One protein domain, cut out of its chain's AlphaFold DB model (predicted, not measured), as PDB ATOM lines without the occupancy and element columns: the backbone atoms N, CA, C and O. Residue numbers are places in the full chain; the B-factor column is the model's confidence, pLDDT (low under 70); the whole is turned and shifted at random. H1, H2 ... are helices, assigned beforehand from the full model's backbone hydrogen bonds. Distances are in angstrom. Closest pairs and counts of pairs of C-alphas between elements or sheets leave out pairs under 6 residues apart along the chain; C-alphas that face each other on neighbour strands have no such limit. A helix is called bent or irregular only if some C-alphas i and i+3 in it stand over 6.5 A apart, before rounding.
ATOM      1  N   ARG A 462      29.975 -59.931  39.052       76.50
ATOM      2  CA  ARG A 462      28.669 -59.971  38.381       76.50
ATOM      3  C   ARG A 462      27.706 -58.920  38.936       76.50
ATOM      4  O   ARG A 462      27.019 -58.281  38.142       76.50
ATOM      5  N   PHE A 463      27.721 -58.679  40.245       80.31
ATOM      6  CA  PHE A 463      26.940 -57.632  40.901       80.31
ATOM      7  C   PHE A 463      27.314 -56.241  40.382       80.31
ATOM      8  O   PHE A 463      26.450 -55.489  39.928       80.31
ATOM      9  N   ASN A 464      28.612 -55.924  40.331       77.69
ATOM     10  CA  ASN A 464      29.089 -54.644  39.805       77.69
ATOM     11  C   ASN A 464      28.741 -54.469  38.321       77.69
ATOM     12  O   ASN A 464      28.337 -53.387  37.894       77.69
ATOM     13  N   ARG A 465      28.820 -55.545  37.526       75.19
ATOM     14  CA  ARG A 465      28.390 -55.525  36.122       75.19
ATOM     15  C   ARG A 465      26.889 -55.257  35.984       75.19
ATOM     16  O   ARG A 465      26.508 -54.451  35.137       75.19
ATOM     17  N   ALA A 466      26.058 -55.901  36.801       74.69
ATOM     18  CA  ALA A 466      24.612 -55.696  36.808       74.69
ATOM     19  C   ALA A 466      24.251 -54.258  37.218       74.69
ATOM     20  O   ALA A 466      23.409 -53.630  36.577       74.69
ATOM     21  N   LYS A 467      24.952 -53.694  38.210       77.75
ATOM     22  CA  LYS A 467      24.771 -52.307  38.658       77.75
ATOM     23  C   LYS A 467      25.125 -51.296  37.565       77.75
ATOM     24  O   LYS A 467      24.306 -50.448  37.229       77.75
ATOM     25  N   VAL A 468      26.277 -51.460  36.911       71.06
ATOM     26  CA  VAL A 468      26.691 -50.604  35.782       71.06
ATOM     27  C   VAL A 468      25.728 -50.718  34.598       71.06
ATOM     28  O   VAL A 468      25.442 -49.721  33.937       71.06
ATOM     29  N   GLN A 469      25.196 -51.911  34.315       70.75
ATOM     30  CA  GLN A 469      24.184 -52.088  33.270       70.75
ATOM     31  C   GLN A 469      22.866 -51.393  33.624       70.75
ATOM     32  O   GLN A 469      22.289 -50.735  32.759       70.75
ATOM     33  N   LYS A 470      22.424 -51.475  34.883       72.44
ATOM     34  CA  LYS A 470      21.232 -50.778  35.387       72.44
ATOM     35  C   LYS A 470      21.396 -49.256  35.320       72.44
ATOM     36  O   LYS A 470      20.491 -48.570  34.850       72.44
ATOM     37  N   ASP A 471      22.570 -48.740  35.682       68.94
ATOM     38  CA  ASP A 471      22.900 -47.311  35.610       68.94
ATOM     39  C   ASP A 471      23.037 -46.808  34.167       68.94
ATOM     40  O   ASP A 471      22.647 -45.689  33.835       68.94
ATOM     41  N   ARG A 472      23.567 -47.639  33.263       63.78
ATOM     42  CA  ARG A 472      23.643 -47.309  31.837       63.78
ATOM     43  C   ARG A 472      22.260 -47.322  31.190       63.78
ATOM     44  O   ARG A 472      21.965 -46.424  30.408       63.78
ATOM     45  N   ALA A 473      21.411 -48.288  31.539       64.12
ATOM     46  CA  ALA A 473      20.039 -48.368  31.053       64.12
ATOM     47  C   ALA A 473      19.187 -47.186  31.546       64.12
ATOM     48  O   ALA A 473      18.436 -46.610  30.763       64.12
ATOM     49  N   SER A 474      19.347 -46.764  32.806       65.19
ATOM     50  CA  SER A 474      18.635 -45.600  33.349       65.19
ATOM     51  C   SER A 474      19.090 -44.282  32.708       65.19
ATOM     52  O   SER A 474      18.254 -43.440  32.377       65.19
ATOM     53  N   ARG A 475      20.395 -44.120  32.437       63.88
ATOM     54  CA  ARG A 475      20.927 -42.965  31.692       63.88
ATOM     55  C   ARG A 475      20.468 -42.950  30.238       63.88
ATOM     56  O   ARG A 475      20.006 -41.917  29.773       63.88
ATOM     57  N   GLN A 476      20.510 -44.089  29.548       63.03
ATOM     58  CA  GLN A 476      20.022 -44.201  28.169       63.03
ATOM     59  C   GLN A 476      18.523 -43.915  28.061       63.03
ATOM     60  O   GLN A 476      18.105 -43.247  27.119       63.03
ATOM     61  N   ALA A 477      17.720 -44.350  29.035       56.41
ATOM     62  CA  ALA A 477      16.310 -43.982  29.108       56.41
ATOM     63  C   ALA A 477      16.130 -42.464  29.316       56.41
ATOM     64  O   ALA A 477      15.331 -41.841  28.622       56.41
ATOM     65  N   GLY A 478      16.916 -41.846  30.205       59.16
ATOM     66  CA  GLY A 478      16.894 -40.395  30.421       59.16
ATOM     67  C   GLY A 478      17.336 -39.578  29.200       59.16
ATOM     68  O   GLY A 478      16.729 -38.554  28.884       59.16
ATOM     69  N   ASP A 479      18.358 -40.039  28.481       60.44
ATOM     70  CA  ASP A 479      18.880 -39.374  27.284       60.44
ATOM     71  C   ASP A 479      17.958 -39.563  26.073       60.44
ATOM     72  O   ASP A 479      17.777 -38.624  25.297       60.44
ATOM     73  N   ALA A 480      17.294 -40.717  25.947       57.12
ATOM     74  CA  ALA A 480      16.263 -40.946  24.936       57.12
ATOM     75  C   ALA A 480      15.053 -40.020  25.140       57.12
ATOM     76  O   ALA A 480      14.569 -39.424  24.178       57.12
ATOM     77  N   VAL A 481      14.616 -39.826  26.389       60.19
ATOM     78  CA  VAL A 481      13.545 -38.873  26.724       60.19
ATOM     79  C   VAL A 481      13.977 -37.438  26.403       60.19
ATOM     80  O   VAL A 481      13.229 -36.701  25.765       60.19
ATOM     81  N   LYS A 482      15.209 -37.036  26.744       62.75
ATOM     82  CA  LYS A 482      15.735 -35.705  26.384       62.75
ATOM     83  C   LYS A 482      15.858 -35.502  24.872       62.75
ATOM     84  O   LYS A 482      15.597 -34.402  24.392       62.75
ATOM     85  N   ALA A 483      16.246 -36.532  24.124       59.34
ATOM     86  CA  ALA A 483      16.329 -36.484  22.668       59.34
ATOM     87  C   ALA A 483      14.939 -36.375  22.022       59.34
ATOM     88  O   ALA A 483      14.766 -35.595  21.088       59.34
ATOM     89  N   GLN A 484      13.936 -37.082  22.553       58.12
ATOM     90  CA  GLN A 484      12.542 -36.955  22.118       58.12
ATOM     91  C   GLN A 484      11.978 -35.559  22.403       58.12
ATOM     92  O   GLN A 484      11.381 -34.964  21.509       58.12
ATOM     93  N   VAL A 485      12.235 -34.998  23.589       59.41
ATOM     94  CA  VAL A 485      11.837 -33.619  23.928       59.41
ATOM     95  C   VAL A 485      12.532 -32.608  23.011       59.41
ATOM     96  O   VAL A 485      11.890 -31.700  22.496       59.41
ATOM     97  N   ARG A 486      13.829 -32.784  22.729       63.47
ATOM     98  CA  ARG A 486      14.581 -31.891  21.832       63.47
ATOM     99  C   ARG A 486      14.100 -31.971  20.380       63.47
ATOM    100  O   ARG A 486      14.031 -30.943  19.722       63.47
ATOM    101  N   ASN A 487      13.736 -33.162  19.899       64.62
ATOM    102  CA  ASN A 487      13.132 -33.328  18.576       64.62
ATOM    103  C   ASN A 487      11.724 -32.729  18.509       64.62
ATOM    104  O   ASN A 487      11.395 -32.102  17.512       64.62
ATOM    105  N   ALA A 488      10.903 -32.879  19.551       58.12
ATOM    106  CA  ALA A 488       9.583 -32.246  19.608       58.12
ATOM    107  C   ALA A 488       9.671 -30.706  19.644       58.12
ATOM    108  O   ALA A 488       8.796 -30.031  19.113       58.12
ATOM    109  N   MET A 489      10.756 -30.171  20.212       59.59
ATOM    110  CA  MET A 489      11.086 -28.742  20.271       59.59
ATOM    111  C   MET A 489      11.923 -28.249  19.076       59.59
ATOM    112  O   MET A 489      12.442 -27.133  19.117       59.59
ATOM    113  N   SER A 490      12.116 -29.059  18.029       73.94
ATOM    114  CA  SER A 490      12.813 -28.588  16.831       73.94
ATOM    115  C   SER A 490      11.971 -27.528  16.120       73.94
ATOM    116  O   SER A 490      10.743 -27.624  16.081       73.94
ATOM    117  N   GLN A 491      12.631 -26.529  15.530       72.19
ATOM    118  CA  GLN A 491      11.947 -25.428  14.848       72.19
ATOM    119  C   GLN A 491      10.975 -25.940  13.773       72.19
ATOM    120  O   GLN A 491       9.844 -25.487  13.696       72.19
ATOM    121  N   GLU A 492      11.373 -26.969  13.026       77.12
ATOM    122  CA  GLU A 492      10.551 -27.599  11.990       77.12
ATOM    123  C   GLU A 492       9.256 -28.223  12.545       77.12
ATOM    124  O   GLU A 492       8.185 -28.070  11.954       77.12
ATOM    125  N   ASN A 493       9.320 -28.879  13.708       70.81
ATOM    126  CA  ASN A 493       8.148 -29.486  14.342       70.81
ATOM    127  C   ASN A 493       7.259 -28.448  15.032       70.81
ATOM    128  O   ASN A 493       6.030 -28.579  15.007       70.81
ATOM    129  N   LEU A 494       7.857 -27.404  15.610       73.88
ATOM    130  CA  LEU A 494       7.127 -26.266  16.161       73.88
ATOM    131  C   LEU A 494       6.384 -25.506  15.055       73.88
ATOM    132  O   LEU A 494       5.193 -25.244  15.204       73.88
ATOM    133  N   ASP A 495       7.030 -25.261  13.915       74.06
ATOM    134  CA  ASP A 495       6.438 -24.602  12.747       74.06
ATOM    135  C   ASP A 495       5.317 -25.453  12.125       74.06
ATOM    136  O   ASP A 495       4.244 -24.946  11.783       74.06
ATOM    137  N   ALA A 496       5.518 -26.772  12.016       73.19
ATOM    138  CA  ALA A 496       4.494 -27.694  11.528       73.19
ATOM    139  C   ALA A 496       3.270 -27.746  12.457       73.19
ATOM    140  O   ALA A 496       2.128 -27.791  11.988       73.19
ATOM    141  N   THR A 497       3.493 -27.702  13.772       71.19
ATOM    142  CA  THR A 497       2.430 -27.692  14.787       71.19
ATOM    143  C   THR A 497       1.686 -26.357  14.786       71.19
ATOM    144  O   THR A 497       0.457 -26.348  14.721       71.19
ATOM    145  N   ALA A 498       2.408 -25.238  14.740       78.38
ATOM    146  CA  ALA A 498       1.859 -23.890  14.600       78.38
ATOM    147  C   ALA A 498       0.940 -23.795  13.372       78.38
ATOM    148  O   ALA A 498      -0.227 -23.410  13.471       78.38
ATOM    149  N   LYS A 499       1.415 -24.294  12.224       83.06
ATOM    150  CA  LYS A 499       0.643 -24.344  10.979       83.06
ATOM    151  C   LYS A 499      -0.590 -25.247  11.068       83.06
ATOM    152  O   LYS A 499      -1.635 -24.901  10.521       83.06
ATOM    153  N   LYS A 500      -0.489 -26.398  11.739       80.81
ATOM    154  CA  LYS A 500      -1.590 -27.366  11.877       80.81
ATOM    155  C   LYS A 500      -2.720 -26.854  12.772       80.81
ATOM    156  O   LYS A 500      -3.878 -27.159  12.504       80.81
ATOM    157  N   TYR A 501      -2.387 -26.102  13.818       73.69
ATOM    158  CA  TYR A 501      -3.352 -25.615  14.806       73.69
ATOM    159  C   TYR A 501      -3.710 -24.132  14.639       73.69
ATOM    160  O   TYR A 501      -4.492 -23.610  15.428       73.69
ATOM    161  N   GLY A 502      -3.194 -23.464  13.600       81.81
ATOM    162  CA  GLY A 502      -3.489 -22.056  13.319       81.81
ATOM    163  C   GLY A 502      -2.976 -21.109  14.405       81.81
ATOM    164  O   GLY A 502      -3.592 -20.077  14.655       81.81
ATOM    165  N   MET A 503      -1.881 -21.485  15.062       84.25
ATOM    166  CA  MET A 503      -1.249 -20.750  16.156       84.25
ATOM    167  C   MET A 503       0.116 -20.229  15.719       84.25
ATOM    168  O   MET A 503       0.703 -20.711  14.751       84.25
ATOM    169  N   THR A 504       0.647 -19.254  16.445       85.62
ATOM    170  CA  THR A 504       2.048 -18.837  16.319       85.62
ATOM    171  C   THR A 504       2.974 -19.816  17.044       85.62
ATOM    172  O   THR A 504       2.570 -20.517  17.972       85.62
ATOM    173  N   VAL A 505       4.246 -19.865  16.641       78.19
ATOM    174  CA  VAL A 505       5.263 -20.720  17.281       78.19
ATOM    175  C   VAL A 505       5.402 -20.406  18.777       78.19
ATOM    176  O   VAL A 505       5.494 -21.322  19.590       78.19
ATOM    177  N   ASP A 506       5.308 -19.131  19.156       80.75
ATOM    178  CA  ASP A 506       5.360 -18.696  20.556       80.75
ATOM    179  C   ASP A 506       4.153 -19.178  21.380       80.75
ATOM    180  O   ASP A 506       4.282 -19.474  22.570       80.75
ATOM    181  N   GLU A 507       2.972 -19.296  20.766       77.50
ATOM    182  CA  GLU A 507       1.780 -19.865  21.411       77.50
ATOM    183  C   GLU A 507       1.901 -21.381  21.588       77.50
ATOM    184  O   GLU A 507       1.538 -21.904  22.643       77.50
ATOM    185  N   VAL A 508       2.488 -22.077  20.609       74.06
ATOM    186  CA  VAL A 508       2.793 -23.514  20.710       74.06
ATOM    187  C   VAL A 508       3.798 -23.774  21.837       74.06
ATOM    188  O   VAL A 508       3.579 -24.670  22.651       74.06
ATOM    189  N   ILE A 509       4.854 -22.962  21.950       77.00
ATOM    190  CA  ILE A 509       5.842 -23.069  23.036       77.00
ATOM    191  C   ILE A 509       5.181 -22.844  24.404       77.00
ATOM    192  O   ILE A 509       5.414 -23.618  25.333       77.00
ATOM    193  N   LYS A 510       4.304 -21.839  24.537       77.94
ATOM    194  CA  LYS A 510       3.584 -21.570  25.797       77.94
ATOM    195  C   LYS A 510       2.646 -22.705  26.212       77.94
ATOM    196  O   LYS A 510       2.534 -22.989  27.406       77.94
ATOM    197  N   GLU A 511       1.979 -23.367  25.269       69.19
ATOM    198  CA  GLU A 511       1.140 -24.534  25.574       69.19
ATOM    199  C   GLU A 511       1.974 -25.776  25.933       69.19
ATOM    200  O   GLU A 511       1.626 -26.500  26.868       69.19
ATOM    201  N   LEU A 512       3.130 -25.982  25.293       68.25
ATOM    202  CA  LEU A 512       4.071 -27.047  25.667       68.25
ATOM    203  C   LEU A 512       4.679 -26.831  27.068       68.25
ATOM    204  O   LEU A 512       4.864 -27.799  27.813       68.25
ATOM    205  N   GLN A 513       4.914 -25.575  27.465       74.75
ATOM    206  CA  GLN A 513       5.335 -25.213  28.825       74.75
ATOM    207  C   GLN A 513       4.236 -25.478  29.864       74.75
ATOM    208  O   GLN A 513       4.514 -26.044  30.922       74.75
ATOM    209  N   LYS A 514       2.969 -25.152  29.563       72.75
ATOM    210  CA  LYS A 514       1.827 -25.467  30.448       72.75
ATOM    211  C   LYS A 514       1.636 -26.967  30.674       72.75
ATOM    212  O   LYS A 514       1.207 -27.365  31.753       72.75
TER     213      LYS A 514
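AT A GLANCE: This is residues 462 to 514 of the 519 residues of an uncharacterized protein of Acidovorax citrulli (UniProt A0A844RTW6). One long straight helix, H1, is an arm that leads into a small head made of two short helices, H2 and H3, set about at a right angle to each other. The arm makes most of the length, its residues 462 to 487 sticking out free of the rest, while the head sits beyond its far end and H3 turns back from the end of H2. The printed part has 53 residues with three named helices, in the order H1, H2, H3, and no named strand; the class is all helix. The whole is extended, with a radius of gyration of the C-alphas of 17.3 A, and spans 56 by 20 by 12 A along its three main axes.

IN THESE COORDINATES: The printed part begins with H1, residues 462 to 488, which measures 38.5 A from the C-alpha of Arg 462 at (28.669, -59.971, 38.381) to that of Ala 488 at (9.583, -32.246, 19.608). H2 follows as residues 491 to 501, 15.3 A from first to last C-alpha. H3, residues 505 to 514, measures 14.4 A and ends with C-alpha 514 at (1.827, -25.467, 30.448).

HOW THE PARTS SIT: H1 touches no helix. H1 and H2 are close but not clearly touching, with 2 pairs of C-alphas within 8 A; their closest C-alphas, those of Ala 488 and Leu 494, are 7.3 A apart. The lines of H1 and H2 stand at a steep tilt of 56 degrees, and the two run the same way. H2 and H3 touch, with 9 pairs of C-alphas within 8 A; their closest C-alphas are those of Ala 498 and Val 505, 5.4 A apart. The lines of H2 and H3 are about perpendicular, at 89 degrees, with their centres 11.0 A apart. H1 and H3 are apart. In H1, H2 and H3 every pair of backbone O of residue i and N of residue i+4 is within hydrogen-bond range. No helix is bent or irregular.

THE WHOLE: The two C-alphas farthest apart are those of Arg 462 and Gly 502, at 55.7 A, while the first and last printed C-alphas, those of Arg 462 and Lys 514, are 44.4 A apart. The printed part has no cut. The link from H1 to H2, with 2 residues, is tight, and so is the link from H2 to H3, with 3 residues. The mean pLDDT of the printed part is 70.7. The model's confidence is low, under 70, at 21 residues: 471 to 489 and 511 to 512.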